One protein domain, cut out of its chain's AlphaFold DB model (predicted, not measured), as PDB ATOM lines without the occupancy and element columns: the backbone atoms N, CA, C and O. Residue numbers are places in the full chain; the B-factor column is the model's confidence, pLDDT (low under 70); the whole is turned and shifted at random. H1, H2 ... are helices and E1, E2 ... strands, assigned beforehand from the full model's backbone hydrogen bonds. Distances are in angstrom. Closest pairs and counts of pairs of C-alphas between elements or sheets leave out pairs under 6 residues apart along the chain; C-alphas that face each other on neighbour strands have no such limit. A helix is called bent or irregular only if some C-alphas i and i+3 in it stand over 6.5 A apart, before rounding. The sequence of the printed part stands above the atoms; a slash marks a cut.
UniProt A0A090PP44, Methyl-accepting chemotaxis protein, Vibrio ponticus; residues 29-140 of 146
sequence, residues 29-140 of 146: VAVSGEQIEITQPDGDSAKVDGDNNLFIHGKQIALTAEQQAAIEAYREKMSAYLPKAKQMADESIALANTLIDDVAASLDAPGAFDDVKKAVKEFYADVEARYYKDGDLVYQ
ATOM      1  N   VAL A  29     -23.372 -37.197  -0.406       90.00
ATOM      2  CA  VAL A  29     -24.074 -36.894  -1.659       90.00
ATOM      3  C   VAL A  29     -25.482 -36.451  -1.310       90.00
ATOM      4  O   VAL A  29     -26.213 -37.196  -0.662       90.00
ATOM      5  N   ALA A  30     -25.851 -35.249  -1.730       92.00
ATOM      6  CA  ALA A  30     -27.197 -34.718  -1.614       92.00
ATOM      7  C   ALA A  30     -27.825 -34.594  -3.005       92.00
ATOM      8  O   ALA A  30     -27.187 -34.098  -3.934       92.00
ATOM      9  N   VAL A  31     -29.068 -35.048  -3.143       91.25
ATOM     10  CA  VAL A  31     -29.883 -34.897  -4.350       91.25
ATOM     11  C   VAL A  31     -31.215 -34.283  -3.946       91.25
ATOM     12  O   VAL A  31     -31.984 -34.902  -3.211       91.25
ATOM     13  N   SER A  32     -31.458 -33.069  -4.436       89.25
ATOM     14  CA  SER A  32     -32.645 -32.257  -4.153       89.25
ATOM     15  C   SER A  32     -33.266 -31.833  -5.479       89.25
ATOM     16  O   SER A  32     -32.814 -30.877  -6.122       89.25
ATOM     17  N   GLY A  33     -34.286 -32.573  -5.912       86.50
ATOM     18  CA  GLY A  33     -34.886 -32.426  -7.234       86.50
ATOM     19  C   GLY A  33     -33.847 -32.568  -8.350       86.50
ATOM     20  O   GLY A  33     -33.279 -33.637  -8.578       86.50
ATOM     21  N   GLU A  34     -33.596 -31.464  -9.044       89.00
ATOM     22  CA  GLU A  34     -32.656 -31.394 -10.159       89.00
ATOM     23  C   GLU A  34     -31.220 -31.055  -9.749       89.00
ATOM     24  O   GLU A  34     -30.340 -31.083 -10.600       89.00
ATOM     25  N   GLN A  35     -30.972 -30.745  -8.474       93.25
ATOM     26  CA  GLN A  35     -29.653 -30.356  -7.979       93.25
ATOM     27  C   GLN A  35     -28.917 -31.534  -7.349       93.25
ATOM     28  O   GLN A  35     -29.516 -32.357  -6.652       93.25
ATOM     29  N   ILE A  36     -27.598 -31.558  -7.535       94.25
ATOM     30  CA  ILE A  36     -26.706 -32.533  -6.907       94.25
ATOM     31  C   ILE A  36     -25.565 -31.807  -6.228       94.25
ATOM     32  O   ILE A  36     -24.926 -30.946  -6.828       94.25
ATOM     33  N   GLU A  37     -25.268 -32.203  -4.999       94.62
ATOM     34  CA  GLU A  37     -24.111 -31.717  -4.265       94.62
ATOM     35  C   GLU A  37     -23.312 -32.880  -3.686       94.62
ATOM     36  O   GLU A  37     -23.852 -33.789  -3.057       94.62
ATOM     37  N   ILE A  38     -22.002 -32.850  -3.909       92.81
ATOM     38  CA  ILE A  38     -21.044 -33.785  -3.331       92.81
ATOM     39  C   ILE A  38     -20.195 -32.996  -2.348       92.81
ATOM     40  O   ILE A  38     -19.531 -32.045  -2.748       92.81
ATOM     41  N   THR A  39     -20.205 -33.397  -1.079       93.50
ATOM     42  CA  THR A  39     -19.416 -32.765  -0.013       93.50
ATOM     43  C   THR A  39     -18.370 -33.743   0.508       93.50
ATOM     44  O   THR A  39     -18.685 -34.870   0.906       93.50
ATOM     45  N   GLN A  40     -17.112 -33.324   0.472       91.00
ATOM     46  CA  GLN A  40     -15.969 -34.065   0.985       91.00
ATOM     47  C   GLN A  40     -15.890 -33.970   2.520       91.00
ATOM     48  O   GLN A  40     -16.491 -33.078   3.125       91.00
ATOM     49  N   PRO A  41     -15.159 -34.882   3.192       88.44
ATOM     50  CA  PRO A  41     -15.025 -34.868   4.651       88.44
ATOM     51  C   PRO A  41     -14.385 -33.601   5.238       88.44
ATOM     52  O   PRO A  41     -14.620 -33.297   6.406       88.44
ATOM     53  N   ASP A  42     -13.570 -32.889   4.461       89.56
ATOM     54  CA  ASP A  42     -12.959 -31.603   4.825       89.56
ATOM     55  C   ASP A  42     -13.904 -30.403   4.630       89.56
ATOM     56  O   ASP A  42     -13.582 -29.294   5.056       89.56
ATOM     57  N   GLY A  43     -15.095 -30.636   4.070       89.06
ATOM     58  CA  GLY A  43     -16.121 -29.629   3.817       89.06
ATOM     59  C   GLY A  43     -16.091 -29.048   2.407       89.06
ATOM     60  O   GLY A  43     -16.972 -28.257   2.074       89.06
ATOM     61  N   ASP A  44     -15.134 -29.446   1.566       93.12
ATOM     62  CA  ASP A  44     -15.107 -29.004   0.180       93.12
ATOM     63  C   ASP A  44     -16.274 -29.597  -0.605       93.12
ATOM     64  O   ASP A  44     -16.586 -30.784  -0.491       93.12
ATOM     65  N   SER A  45     -16.940 -28.769  -1.412       94.81
ATOM     66  CA  SER A  45     -18.115 -29.207  -2.158       94.81
ATOM     67  C   SER A  45     -18.056 -28.887  -3.645       94.81
ATOM     68  O   SER A  45     -17.497 -27.878  -4.094       94.81
ATOM     69  N   ALA A  46     -18.656 -29.797  -4.407       95.44
ATOM     70  CA  ALA A  46     -18.983 -29.620  -5.808       95.44
ATOM     71  C   ALA A  46     -20.501 -29.712  -5.971       95.44
ATOM     72  O   ALA A  46     -21.115 -30.691  -5.541       95.44
ATOM     73  N   LYS A  47     -21.098 -28.705  -6.603       96.12
ATOM     74  CA  LYS A  47     -22.539 -28.610  -6.833       96.12
ATOM     75  C   LYS A  47     -22.836 -28.493  -8.320       96.12
ATOM     76  O   LYS A  47     -22.205 -27.703  -9.013       96.12
ATOM     77  N   VAL A  48     -23.829 -29.242  -8.777       96.94
ATOM     78  CA  VAL A  48     -24.454 -29.098 -10.091       96.94
ATOM     79  C   VAL A  48     -25.873 -28.593  -9.861       96.94
ATOM     80  O   VAL A  48     -26.640 -29.224  -9.129       96.94
ATOM     81  N   ASP A  49     -26.205 -27.430 -10.420       95.38
ATOM     82  CA  ASP A  49     -27.565 -26.888 -10.351       95.38
ATOM     83  C   ASP A  49     -28.484 -27.471 -11.445       95.38
ATOM     84  O   ASP A  49     -28.073 -28.311 -12.247       95.38
ATOM     85  N   GLY A  50     -29.753 -27.051 -11.457       93.25
ATOM     86  CA  GLY A  50     -30.733 -27.521 -12.447       93.25
ATOM     87  C   GLY A  50     -30.447 -27.047 -13.875       93.25
ATOM     88  O   GLY A  50     -30.854 -27.705 -14.825       93.25
ATOM     89  N   ASP A  51     -29.674 -25.972 -14.028       94.50
ATOM     90  CA  ASP A  51     -29.243 -25.433 -15.321       94.50
ATOM     91  C   ASP A  51     -27.927 -26.079 -15.801       94.50
ATOM     92  O   ASP A  51     -27.311 -25.631 -16.771       94.50
ATOM     93  N   ASN A  52     -27.490 -27.155 -15.132       94.81
ATOM     94  CA  ASN A  52     -26.258 -27.891 -15.394       94.81
ATOM     95  C   ASN A  52     -24.974 -27.058 -15.187       94.81
ATOM     96  O   ASN A  52     -23.923 -27.392 -15.738       94.81
ATOM     97  N   ASN A  53     -25.007 -25.987 -14.392       96.56
ATOM     98  CA  ASN A  53     -23.797 -25.254 -14.029       96.56
ATOM     99  C   ASN A  53     -23.046 -25.986 -12.916       96.56
ATOM    100  O   ASN A  53     -23.624 -26.346 -11.887       96.56
ATOM    101  N   LEU A  54     -21.733 -26.157 -13.094       97.19
ATOM    102  CA  LEU A  54     -20.851 -26.703 -12.066       97.19
ATOM    103  C   LEU A  54     -20.282 -25.587 -11.189       97.19
ATOM    104  O   LEU A  54     -19.657 -24.648 -11.684       97.19
ATOM    105  N   PHE A  55     -20.409 -25.754  -9.878       97.44
ATOM    106  CA  PHE A  55     -19.772 -24.932  -8.861       97.44
ATOM    107  C   PHE A  55     -18.804 -25.787  -8.053       97.44
ATOM    108  O   PHE A  55     -19.178 -26.857  -7.582       97.44
ATOM    109  N   ILE A  56     -17.578 -25.308  -7.850       95.56
ATOM    110  CA  ILE A  56     -16.596 -25.939  -6.959       95.56
ATOM    111  C   ILE A  56     -16.151 -24.889  -5.939       95.56
ATOM    112  O   ILE A  56     -15.780 -23.773  -6.315       95.56
ATOM    113  N   HIS A  57     -16.257 -25.211  -4.647       92.69
ATOM    114  CA  HIS A  57     -16.086 -24.258  -3.535       92.69
ATOM    115  C   HIS A  57     -16.916 -22.967  -3.731       92.69
ATOM    116  O   HIS A  57     -16.435 -21.850  -3.527       92.69
ATOM    117  N   GLY A  58     -18.152 -23.112  -4.224       93.06
ATOM    118  CA  GLY A  58     -19.082 -22.001  -4.473       93.06
ATOM    119  C   GLY A  58     -18.765 -21.120  -5.687       93.06
ATOM    120  O   GLY A  58     -19.479 -20.151  -5.935       93.06
ATOM    121  N   LYS A  59     -17.722 -21.430  -6.466       96.25
ATOM    122  CA  LYS A  59     -17.374 -20.693  -7.689       96.25
ATOM    123  C   LYS A  59     -17.809 -21.466  -8.918       96.25
ATOM    124  O   LYS A  59     -17.474 -22.641  -9.048       96.25
ATOM    125  N   GLN A  60     -18.505 -20.792  -9.827       97.06
ATOM    126  CA  GLN A  60     -18.887 -21.386 -11.101       97.06
ATOM    127  C   GLN A  60     -17.642 -21.676 -11.943       97.06
ATOM    128  O   GLN A  60     -16.762 -20.824 -12.094       97.06
ATOM    129  N   ILE A  61     -17.580 -22.884 -12.488       97.31
ATOM    130  CA  ILE A  61     -16.500 -23.348 -13.349       97.31
ATOM    131  C   ILE A  61     -16.973 -23.269 -14.796       97.31
ATOM    132  O   ILE A  61     -18.039 -23.773 -15.139       97.31
ATOM    133  N   ALA A  62     -16.173 -22.638 -15.654       96.88
ATOM    134  CA  ALA A  62     -16.432 -22.638 -17.087       96.88
ATOM    135  C   ALA A  62     -16.164 -24.038 -17.653       96.88
ATOM    136  O   ALA A  62     -15.048 -24.548 -17.542       96.88
ATOM    137  N   LEU A  63     -17.188 -24.642 -18.254       96.31
ATOM    138  CA  LEU A  63     -17.114 -25.972 -18.846       96.31
ATOM    139  C   LEU A  63     -17.002 -25.886 -20.367       96.31
ATOM    140  O   LEU A  63     -17.564 -24.998 -21.010       96.31
ATOM    141  N   THR A  64     -16.285 -26.838 -20.958       97.94
ATOM    142  CA  THR A  64     -16.392 -27.092 -22.398       97.94
ATOM    143  C   THR A  64     -17.736 -27.749 -22.716       97.94
ATOM    144  O   THR A  64     -18.393 -28.301 -21.836       97.94
ATOM    145  N   ALA A  65     -18.137 -27.757 -23.991       97.50
ATOM    146  CA  ALA A  65     -19.381 -28.411 -24.410       97.50
ATOM    147  C   ALA A  65     -19.432 -29.907 -24.033       97.50
ATOM    148  O   ALA A  65     -20.475 -30.412 -23.632       97.50
ATOM    149  N   GLU A  66     -18.298 -30.608 -24.115       97.69
ATOM    150  CA  GLU A  66     -18.207 -32.019 -23.724       97.69
ATOM    151  C   GLU A  66     -18.379 -32.205 -22.209       97.69
ATOM    152  O   GLU A  66     -19.111 -33.089 -21.767       97.69
ATOM    153  N   GLN A  67     -17.758 -31.339 -21.402       97.38
ATOM    154  CA  GLN A  67     -17.896 -31.368 -19.945       97.38
ATOM    155  C   GLN A  67     -19.319 -31.018 -19.497       97.38
ATOM    156  O   GLN A  67     -19.835 -31.646 -18.574       97.38
ATOM    157  N   GLN A  68     -19.956 -30.062 -20.176       97.44
ATOM    158  CA  GLN A  68     -21.346 -29.688 -19.942       97.44
ATOM    159  C   GLN A  68     -22.272 -30.894 -20.142       97.44
ATOM    160  O   GLN A  68     -23.028 -31.246 -19.240       97.44
ATOM    161  N   ALA A  69     -22.137 -31.583 -21.279       96.75
ATOM    162  CA  ALA A  69     -22.920 -32.778 -21.583       96.75
ATOM    163  C   ALA A  69     -22.660 -33.923 -20.586       96.75
ATOM    164  O   ALA A  69     -23.573 -34.662 -20.220       96.75
ATOM    165  N   ALA A  70     -21.417 -34.079 -20.118       95.62
ATOM    166  CA  ALA A  70     -21.074 -35.097 -19.128       95.62
ATOM    167  C   ALA A  70     -21.716 -34.824 -17.757       95.62
ATOM    168  O   ALA A  70     -22.230 -35.753 -17.128       95.62
ATOM    169  N   ILE A  71     -21.702 -33.568 -17.300       95.06
ATOM    170  CA  ILE A  71     -22.314 -33.156 -16.031       95.06
ATOM    171  C   ILE A  71     -23.838 -33.254 -16.094       95.06
ATOM    172  O   ILE A  71     -24.439 -33.780 -15.159       95.06
ATOM    173  N   GLU A  72     -24.449 -32.843 -17.203       95.56
ATOM    174  CA  GLU A  72     -25.885 -33.011 -17.450       95.56
ATOM    175  C   GLU A  72     -26.286 -34.489 -17.387       95.56
ATOM    176  O   GLU A  72     -27.127 -34.877 -16.576       95.56
ATOM    177  N   ALA A  73     -25.606 -35.352 -18.146       95.31
ATOM    178  CA  ALA A  73     -25.897 -36.782 -18.149       95.31
ATOM    179  C   ALA A  73     -25.681 -37.433 -16.772       95.31
ATOM    180  O   ALA A  73     -26.370 -38.395 -16.420       95.31
ATOM    181  N   TYR A  74     -24.707 -36.957 -15.993       92.12
ATOM    182  CA  TYR A  74     -24.509 -37.405 -14.617       92.12
ATOM    183  C   TYR A  74     -25.673 -36.969 -13.719       92.12
ATOM    184  O   TYR A  74     -26.229 -37.805 -13.001       92.12
ATOM    185  N   ARG A  75     -26.075 -35.694 -13.807       93.31
ATOM    186  CA  ARG A  75     -27.182 -35.104 -13.048       93.31
ATOM    187  C   ARG A  75     -28.486 -35.847 -13.288       93.31
ATOM    188  O   ARG A  75     -29.089 -36.352 -12.345       93.31
ATOM    189  N   GLU A  76     -28.863 -36.005 -14.551       93.31
ATOM    190  CA  GLU A  76     -30.092 -36.692 -14.946       93.31
ATOM    191  C   GLU A  76     -30.137 -38.135 -14.439       93.31
ATOM    192  O   GLU A  76     -31.139 -38.569 -13.870       93.31
ATOM    193  N   LYS A  77     -29.040 -38.892 -14.589       90.69
ATOM    194  CA  LYS A  77     -28.975 -40.285 -14.119       90.69
ATOM    195  C   LYS A  77     -29.159 -40.377 -12.612       90.69
ATOM    196  O   LYS A  77     -29.896 -41.238 -12.139       90.69
ATOM    197  N   MET A  78     -28.491 -39.516 -11.856       88.44
ATOM    198  CA  MET A  78     -28.577 -39.517 -10.399       88.44
ATOM    199  C   MET A  78     -29.976 -39.107  -9.921       88.44
ATOM    200  O   MET A  78     -30.568 -39.829  -9.118       88.44
ATOM    201  N   SER A  79     -30.542 -38.028 -10.473       87.56
ATOM    202  CA  SER A  79     -31.903 -37.571 -10.160       87.56
ATOM    203  C   SER A  79     -32.989 -38.561 -10.607       87.56
ATOM    204  O   SER A  79     -34.057 -38.591 -10.007       87.56
ATOM    205  N   ALA A  80     -32.733 -39.413 -11.606       88.81
ATOM    206  CA  ALA A  80     -33.676 -40.443 -12.045       88.81
ATOM    207  C   ALA A  80     -33.564 -41.761 -11.256       88.81
ATOM    208  O   ALA A  80     -34.574 -42.350 -10.866       88.81
ATOM    209  N   TYR A  81     -32.347 -42.271 -11.040       85.44
ATOM    210  CA  TYR A  81     -32.156 -43.607 -10.469       85.44
ATOM    211  C   TYR A  81     -32.365 -43.652  -8.962       85.44
ATOM    212  O   TYR A  81     -32.877 -44.650  -8.453       85.44
ATOM    213  N   LEU A  82     -31.988 -42.595  -8.245       84.06
ATOM    214  CA  LEU A  82     -32.046 -42.596  -6.789       84.06
ATOM    215  C   LEU A  82     -33.484 -42.588  -6.240       84.06
ATOM    216  O   LEU A  82     -33.795 -43.477  -5.440       84.06
ATOM    217  N   PRO A  83     -34.401 -41.710  -6.702       83.69
ATOM    218  CA  PRO A  83     -35.804 -41.783  -6.290       83.69
ATOM    219  C   PRO A  83     -36.455 -43.114  -6.673       83.69
ATOM    220  O   PRO A  83     -37.218 -43.683  -5.896       83.69
ATOM    221  N   LYS A  84     -36.097 -43.666  -7.839       88.12
ATOM    222  CA  LYS A  84     -36.590 -44.974  -8.280       88.12
ATOM    223  C   LYS A  84     -36.145 -46.106  -7.351       88.12
ATOM    224  O   LYS A  84     -36.939 -46.994  -7.060       88.12
ATOM    225  N   ALA A  85     -34.907 -46.076  -6.857       86.38
ATOM    226  CA  ALA A  85     -34.424 -47.066  -5.896       86.38
ATOM    227  C   ALA A  85     -35.214 -47.020  -4.577       86.38
ATOM    228  O   ALA A  85     -35.545 -48.072  -4.033       86.38
ATOM    229  N   LYS A  86     -35.573 -45.821  -4.097       86.06
ATOM    230  CA  LYS A  86     -36.468 -45.674  -2.940       86.06
ATOM    231  C   LYS A  86     -37.858 -46.220  -3.218       86.06
ATOM    232  O   LYS A  86     -38.350 -47.004  -2.417       86.06
ATOM    233  N   GLN A  87     -38.453 -45.863  -4.353       89.69
ATOM    234  CA  GLN A  87     -39.766 -46.379  -4.730       89.69
ATOM    235  C   GLN A  87     -39.775 -47.915  -4.729       89.69
ATOM    236  O   GLN A  87     -40.659 -48.525  -4.139       89.69
ATOM    237  N   MET A  88     -38.756 -48.547  -5.319       90.62
ATOM    238  CA  MET A  88     -38.629 -50.007  -5.317       90.62
ATOM    239  C   MET A  88     -38.527 -50.588  -3.900       90.62
ATOM    240  O   MET A  88     -39.072 -51.659  -3.629       90.62
ATOM    241  N   ALA A  89     -37.827 -49.908  -2.989       88.94
ATOM    242  CA  ALA A  89     -37.723 -50.334  -1.599       88.94
ATOM    243  C   ALA A  89     -39.063 -50.186  -0.850       88.94
ATOM    244  O   ALA A  89     -39.481 -51.129  -0.178       88.94
ATOM    245  N   ASP A  90     -39.772 -49.069  -1.042       90.56
ATOM    246  CA  ASP A  90     -41.107 -48.826  -0.480       90.56
ATOM    247  C   ASP A  90     -42.109 -49.897  -0.964       90.56
ATOM    248  O   ASP A  90     -42.823 -50.509  -0.163       90.56
ATOM    249  N   GLU A  91     -42.106 -50.201  -2.267       94.06
ATOM    250  CA  GLU A  91     -42.928 -51.256  -2.880       94.06
ATOM    251  C   GLU A  91     -42.594 -52.651  -2.329       94.06
ATOM    252  O   GLU A  91     -43.492 -53.451  -2.061       94.06
ATOM    253  N   SER A  92     -41.310 -52.945  -2.111       92.44
ATOM    254  CA  SER A  92     -40.866 -54.238  -1.576       92.44
ATOM    255  C   SER A  92     -41.340 -54.464  -0.138       92.44
ATOM    256  O   SER A  92     -41.729 -55.578   0.217       92.44
ATOM    257  N   ILE A  93     -41.346 -53.418   0.692       92.56
ATOM    258  CA  ILE A  93     -41.868 -53.489   2.064       92.56
ATOM    259  C   ILE A  93     -43.385 -53.670   2.064       92.56
ATOM    260  O   ILE A  93     -43.907 -54.478   2.837       92.56
ATOM    261  N   ALA A  94     -44.099 -52.966   1.182       93.69
ATOM    262  CA  ALA A  94     -45.536 -53.158   1.023       93.69
ATOM    263  C   ALA A  94     -45.864 -54.608   0.633       93.69
ATOM    264  O   ALA A  94     -46.716 -55.231   1.263       93.69
ATOM    265  N   LEU A  95     -45.125 -55.174  -0.326       95.25
ATOM    266  CA  LEU A  95     -45.274 -56.570  -0.732       95.25
ATOM    267  C   LEU A  95     -45.009 -57.543   0.426       95.25
ATOM    268  O   LEU A  95     -45.780 -58.479   0.625       95.25
ATOM    269  N   ALA A  96     -43.947 -57.326   1.206       93.50
ATOM    270  CA  ALA A  96     -43.641 -58.169   2.359       93.50
ATOM    271  C   ALA A  96     -44.780 -58.171   3.393       93.50
ATOM    272  O   ALA A  96     -45.138 -59.232   3.901       93.50
ATOM    273  N   ASN A  97     -45.386 -57.011   3.668       93.75
ATOM    274  CA  ASN A  97     -46.530 -56.915   4.577       93.75
ATOM    275  C   ASN A  97     -47.753 -57.671   4.045       93.75
ATOM    276  O   ASN A  97     -48.370 -58.411   4.808       93.75
ATOM    277  N   THR A  98     -48.051 -57.558   2.747       94.62
ATOM    278  CA  THR A  98     -49.130 -58.329   2.108       94.62
ATOM    279  C   THR A  98     -48.910 -59.833   2.262       94.62
ATOM    280  O   THR A  98     -49.824 -60.549   2.647       94.62
ATOM    281  N   LEU A  99     -47.684 -60.321   2.041       95.00
ATOM    282  CA  LEU A  99     -47.371 -61.745   2.201       95.00
ATOM    283  C   LEU A  99     -47.528 -62.220   3.653       95.00
ATOM    284  O   LEU A  99     -47.954 -63.349   3.888       95.00
ATOM    285  N   ILE A 100     -47.191 -61.375   4.631       93.88
ATOM    286  CA  ILE A 100     -47.413 -61.685   6.049       93.88
ATOM    287  C   ILE A 100     -48.916 -61.797   6.343       93.88
ATOM    288  O   ILE A 100     -49.329 -62.727   7.039       93.88
ATOM    289  N   ASP A 101     -49.731 -60.893   5.796       94.31
ATOM    290  CA  ASP A 101     -51.188 -60.928   5.954       94.31
ATOM    291  C   ASP A 101     -51.806 -62.172   5.287       94.31
ATOM    292  O   ASP A 101     -52.659 -62.828   5.889       94.31
ATOM    293  N   ASP A 102     -51.315 -62.568   4.109       94.62
ATOM    294  CA  ASP A 102     -51.747 -63.789   3.417       94.62
ATOM    295  C   ASP A 102     -51.445 -65.052   4.242       94.62
ATOM    296  O   ASP A 102     -52.278 -65.958   4.351       94.62
ATOM    297  N   VAL A 103     -50.267 -65.115   4.873       95.38
ATOM    298  CA  VAL A 103     -49.904 -66.218   5.777       95.38
ATOM    299  C   VAL A 103     -50.793 -66.221   7.022       95.38
ATOM    300  O   VAL A 103     -51.269 -67.284   7.420       95.38
ATOM    301  N   ALA A 104     -51.057 -65.057   7.622       95.06
ATOM    302  CA  ALA A 104     -51.938 -64.936   8.785       95.06
ATOM    303  C   ALA A 104     -53.357 -65.443   8.480       95.06
ATOM    304  O   ALA A 104     -53.931 -66.195   9.268       95.06
ATOM    305  N   ALA A 105     -53.897 -65.073   7.315       95.12
ATOM    306  CA  ALA A 105     -55.207 -65.515   6.851       95.12
ATOM    307  C   ALA A 105     -55.242 -67.025   6.565       95.12
ATOM    308  O   ALA A 105     -56.183 -67.704   6.968       95.12
ATOM    309  N   SER A 106     -54.204 -67.569   5.922       95.88
ATOM    310  CA  SER A 106     -54.084 -69.007   5.625       95.88
ATOM    311  C   SER A 106     -54.078 -69.883   6.885       95.88
ATOM    312  O   SER A 106     -54.567 -71.012   6.872       95.88
ATOM    313  N   LEU A 107     -53.553 -69.351   7.991       96.06
ATOM    314  CA  LEU A 107     -53.501 -70.028   9.288       96.06
ATOM    315  C   LEU A 107     -54.719 -69.748  10.184       96.06
ATOM    316  O   LEU A 107     -54.717 -70.190  11.331       96.06
ATOM    317  N   ASP A 108     -55.726 -69.015   9.691       95.62
ATOM    318  CA  ASP A 108     -56.878 -68.530  10.470       95.62
ATOM    319  C   ASP A 108     -56.456 -67.814  11.771       95.62
ATOM    320  O   ASP A 108     -57.069 -67.931  12.832       95.62
ATOM    321  N   ALA A 109     -55.339 -67.084  11.692       95.00
ATOM    322  CA  ALA A 109     -54.683 -66.429  12.816       95.00
ATOM    323  C   ALA A 109     -54.450 -64.935  12.518       95.00
ATOM    324  O   ALA A 109     -53.301 -64.476  12.470       95.00
ATOM    325  N   PRO A 110     -55.520 -64.149  12.285       90.12
ATOM    326  CA  PRO A 110     -55.392 -62.732  11.970       90.12
ATOM    327  C   PRO A 110     -54.677 -61.983  13.103       90.12
ATOM    328  O   PRO A 110     -54.970 -62.175  14.282       90.12
ATOM    329  N   GLY A 111     -53.717 -61.133  12.739       89.75
ATOM    330  CA  GLY A 111     -52.936 -60.331  13.686       89.75
ATOM    331  C   GLY A 111     -51.798 -61.072  14.403       89.75
ATOM    332  O   GLY A 111     -50.977 -60.430  15.053       89.75
ATOM    333  N   ALA A 112     -51.663 -62.397  14.244       93.94
ATOM    334  CA  ALA A 112     -50.609 -63.178  14.910       93.94
ATOM    335  C   ALA A 112     -49.175 -62.739  14.546       93.94
ATOM    336  O   ALA A 112     -48.234 -63.007  15.290       93.94
ATOM    337  N   PHE A 113     -49.011 -62.048  13.415       95.69
ATOM    338  CA  PHE A 113     -47.725 -61.564  12.909       95.69
ATOM    339  C   PHE A 113     -47.625 -60.030  12.874       95.69
ATOM    340  O   PHE A 113     -46.741 -59.483  12.211       95.69
ATOM    341  N   ASP A 114     -48.496 -59.312  13.588       94.69
ATOM    342  CA  ASP A 114     -48.466 -57.843  13.625       94.69
ATOM    343  C   ASP A 114     -47.139 -57.298  14.170       94.69
ATOM    344  O   ASP A 114     -46.609 -56.322  13.635       94.69
ATOM    345  N   ASP A 115     -46.537 -57.978  15.150       95.62
ATOM    346  CA  ASP A 115     -45.214 -57.621  15.674       95.62
ATOM    347  C   ASP A 115     -44.111 -57.753  14.614       95.62
ATOM    348  O   ASP A 115     -43.178 -56.950  14.584       95.62
ATOM    349  N   VAL A 116     -44.232 -58.717  13.693       94.44
ATOM    350  CA  VAL A 116     -43.290 -58.876  12.576       94.44
ATOM    351  C   VAL A 116     -43.438 -57.714  11.598       94.44
ATOM    352  O   VAL A 116     -42.438 -57.090  11.244       94.44
ATOM    353  N   LYS A 117     -44.673 -57.365  11.208       93.94
ATOM    354  CA  LYS A 117     -44.936 -56.196  10.346       93.94
ATOM    355  C   LYS A 117     -44.407 -54.911  10.979       93.94
ATOM    356  O   LYS A 117     -43.780 -54.092  10.305       93.94
ATOM    357  N   LYS A 118     -44.615 -54.747  12.288       94.94
ATOM    358  CA  LYS A 118     -44.093 -53.612  13.052       94.94
ATOM    359  C   LYS A 118     -42.567 -53.569  13.010       94.94
ATOM    360  O   LYS A 118     -42.018 -52.533  12.650       94.94
ATOM    361  N   ALA A 119     -41.893 -54.685  13.287       94.94
ATOM    362  CA  ALA A 119     -40.435 -54.765  13.249       94.94
ATOM    363  C   ALA A 119     -39.865 -54.454  11.852       94.94
ATOM    364  O   ALA A 119     -38.883 -53.721  11.739       94.94
ATOM    365  N   VAL A 120     -40.497 -54.953  10.783       92.12
ATOM    366  CA  VAL A 120     -40.113 -54.648   9.391       92.12
ATOM    367  C   VAL A 120     -40.247 -53.152   9.102       92.12
ATOM    368  O   VAL A 120     -39.325 -52.543   8.559       92.12
ATOM    369  N   LYS A 121     -41.370 -52.542   9.499       91.25
ATOM    370  CA  LYS A 121     -41.621 -51.110   9.301       91.25
ATOM    371  C   LYS A 121     -40.636 -50.239  10.080       91.25
ATOM    372  O   LYS A 121     -40.118 -49.278   9.524       91.25
ATOM    373  N   GLU A 122     -40.376 -50.567  11.341       93.50
ATOM    374  CA  GLU A 122     -39.424 -49.838  12.188       93.50
ATOM    375  C   GLU A 122     -38.000 -49.937  11.640       93.50
ATOM    376  O   GLU A 122     -37.311 -48.924  11.536       93.50
ATOM    377  N   PHE A 123     -37.581 -51.132  11.216       90.88
ATOM    378  CA  PHE A 123     -36.288 -51.326  10.569       90.88
ATOM    379  C   PHE A 123     -36.157 -50.480   9.298       90.88
ATOM    380  O   PHE A 123     -35.137 -49.824   9.097       90.88
ATOM    381  N   TYR A 124     -37.183 -50.476   8.445       89.12
ATOM    382  CA  TYR A 124     -37.142 -49.703   7.210       89.12
ATOM    383  C   TYR A 124     -37.140 -48.193   7.463       89.12
ATOM    384  O   TYR A 124     -36.341 -47.488   6.858       89.12
ATOM    385  N   ALA A 125     -37.962 -47.705   8.396       89.69
ATOM    386  CA  ALA A 125     -37.984 -46.293   8.773       89.69
ATOM    387  C   ALA A 125     -36.622 -45.822   9.313       89.69
ATOM    388  O   ALA A 125     -36.160 -44.733   8.977       89.69
ATOM    389  N   ASP A 126     -35.947 -46.658  10.106       89.88
ATOM    390  CA  ASP A 126     -34.587 -46.385  10.579       89.88
ATOM    391  C   ASP A 126     -33.568 -46.365   9.430       89.88
ATOM    392  O   ASP A 126     -32.684 -45.513   9.402       89.88
ATOM    393  N   VAL A 127     -33.688 -47.259   8.444       87.12
ATOM    394  CA  VAL A 127     -32.842 -47.220   7.243       87.12
ATOM    395  C   VAL A 127     -33.109 -45.954   6.428       87.12
ATOM    396  O   VAL A 127     -32.160 -45.259   6.077       87.12
ATOM    397  N   GLU A 128     -34.368 -45.628   6.154       86.81
ATOM    398  CA  GLU A 128     -34.778 -44.452   5.384       86.81
ATOM    399  C   GLU A 128     -34.253 -43.154   6.010       86.81
ATOM    400  O   GLU A 128     -33.630 -42.348   5.316       86.81
ATOM    401  N   ALA A 129     -34.397 -42.996   7.328       88.12
ATOM    402  CA  ALA A 129     -33.935 -41.819   8.066       88.12
ATOM    403  C   ALA A 129     -32.417 -41.571   7.962       88.12
ATOM    404  O   ALA A 129     -31.948 -40.456   8.195       88.12
ATOM    405  N   ARG A 130     -31.621 -42.589   7.601       86.25
ATOM    406  CA  ARG A 130     -30.173 -42.434   7.372       86.25
ATOM    407  C   ARG A 130     -29.838 -41.845   6.004       86.25
ATOM    408  O   ARG A 130     -28.735 -41.324   5.846       86.25
ATOM    409  N   TYR A 131     -30.747 -41.959   5.034       85.44
ATOM    410  CA  TYR A 131     -30.530 -41.554   3.642       85.44
ATOM    411  C   TYR A 131     -31.431 -40.412   3.188       85.44
ATOM    412  O   TYR A 131     -31.147 -39.843   2.143       85.44
ATOM    413  N   TYR A 132     -32.484 -40.076   3.933       86.12
ATOM    414  CA  TYR A 132     -33.436 -39.035   3.562       86.12
ATOM    415  C   TYR A 132     -33.584 -37.987   4.662       86.12
ATOM    416  O   TYR A 132     -33.707 -38.316   5.842       86.12
ATOM    417  N   LYS A 133     -33.588 -36.713   4.263       85.31
ATOM    418  CA  LYS A 133     -33.878 -35.560   5.124       85.31
ATOM    419  C   LYS A 133     -34.832 -34.637   4.383       85.31
ATOM    420  O   LYS A 133     -34.538 -34.254   3.261       85.31
ATOM    421  N   ASP A 134     -35.975 -34.332   4.990       82.44
ATOM    422  CA  ASP A 134     -36.996 -33.440   4.418       82.44
ATOM    423  C   ASP A 134     -37.469 -33.829   2.997       82.44
ATOM    424  O   ASP A 134     -37.924 -32.991   2.229       82.44
ATOM    425  N   GLY A 135     -37.396 -35.123   2.657       79.19
ATOM    426  CA  GLY A 135     -37.765 -35.659   1.340       79.19
ATOM    427  C   GLY A 135     -36.611 -35.742   0.337       79.19
ATOM    428  O   GLY A 135     -36.725 -36.472  -0.647       79.19
ATOM    429  N   ASP A 136     -35.482 -35.096   0.624       85.25
ATOM    430  CA  ASP A 136     -34.289 -35.133  -0.216       85.25
ATOM    431  C   ASP A 136     -33.376 -36.292   0.170       85.25
ATOM    432  O   ASP A 136     -33.210 -36.620   1.352       85.25
ATOM    433  N   LEU A 137     -32.742 -36.904  -0.832       87.81
ATOM    434  CA  LEU A 137     -31.730 -37.918  -0.573       87.81
ATOM    435  C   LEU A 137     -30.457 -37.227  -0.103       87.81
ATOM    436  O   LEU A 137     -29.863 -36.432  -0.824       87.81
ATOM    437  N   VAL A 138     -29.997 -37.591   1.088       89.19
ATOM    438  CA  VAL A 138     -28.737 -37.154   1.676       89.19
ATOM    439  C   VAL A 138     -27.981 -38.384   2.170       89.19
ATOM    440  O   VAL A 138     -28.117 -38.820   3.313       89.19
ATOM    441  N   TYR A 139     -27.140 -38.939   1.302       86.56
ATOM    442  CA  TYR A 139     -26.211 -40.001   1.656       86.56
ATOM    443  C   TYR A 139     -25.066 -39.449   2.504       86.56
ATOM    444  O   TYR A 139     -24.402 -38.504   2.092       86.56
ATOM    445  N   GLN A 140     -24.765 -40.082   3.638       82.19
ATOM    446  CA  GLN A 140     -23.573 -39.785   4.437       82.19
ATOM    447  C   GLN A 140     -22.664 -41.023   4.524       82.19
ATOM    448  O   GLN A 140     -23.179 -42.124   4.713       82.19
TER     449      GLN A 140
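What this domain is: This is residues 29 to 140 of the 146 residues of the protein "Methyl-accepting chemotaxis protein" of Vibrio ponticus (UniProt A0A090PP44). One very long helix, H1, runs nearly the whole length of a rod; its residues 67 to 86 cross one face of a small five-stranded sheet, and H2 folds back beside its far part to make a helical hairpin. The sheet and H2 follow each other along the same side of H1, with edge strand E5 next to the last residues of H2. The 112 printed residues hold two named helices and five named strands, in the order E1 E2 E3 E4 H1 H2 E5; the sheet runs E4 E3 E2 E1 E5, antiparallel throughout, and the class is mixed, helices and strands. The whole is only just extended, close to loose, with a radius of gyration of the C-alphas of 20.2 A and spans of 67 by 28 by 17 A.

How they stand to each other: Start at E1, residues 29 to 32, and go on through E2, 35 to 39, E3, 45 to 48, and E4, 54 to 56: they form a meander, each strand the antiparallel neighbour of the one before, and each step is a hairpin. Look for N 30 and O 37 at 2.8 A between E1 and E2, N 38 and O 46 at 2.8 A between E2 and E3, and N 47 and O 55 at 2.8 A between E3 and E4. Next comes H1, residues 65 to 106, on the sheet at a height of 11.9 A; on the local plane it stands at 85 degrees to E1, across the strands. The closest C-alphas of E2 and H1 are those of Ile 36 and Arg 75, 6.7 A apart. H2, residues 114 to 131, touches H1 at a shallow tilt of 11 degrees, opposite ways; H1 residues 93 to 100 alone meet H2 residues 117 to 124, closest at the C-alphas of Asn 97 and Lys 117, 6.0 A. H2 only grazes the sheet, with residues 128 to 131. Last, E5, residues 136 to 139, is the antiparallel neighbour of E1, with N 31 and O 137 at 2.8 A. In the helices, O i to N i+4 pairs are within hydrogen-bond range in 36 of 38 for H1 and 12 of 14 for H2.

Where its parts are: Find C-alpha 29 at (-24.074, -36.894, -1.659), where E1 begins; it is 10.1 A long, E2 13.2 A, E3 10.2 A and E4 6.7 A. From C-alpha 65 at (-19.381, -28.411, -24.410), H1 runs 61.3 A; it is neither bent nor irregular, but only just: C-alphas 80 and 83 are 6.3 A apart. H2 is 26.2 A long, and E5, 9.6 A long, ends at C-alpha 139 at (-26.211, -40.001, 1.656).

The domain as a whole: The two C-alphas farthest apart, Ala 62 and Asp 108, are 67.1 A apart. The printed part has no cut and no long link, and no printed residue is under 70 in pLDDT.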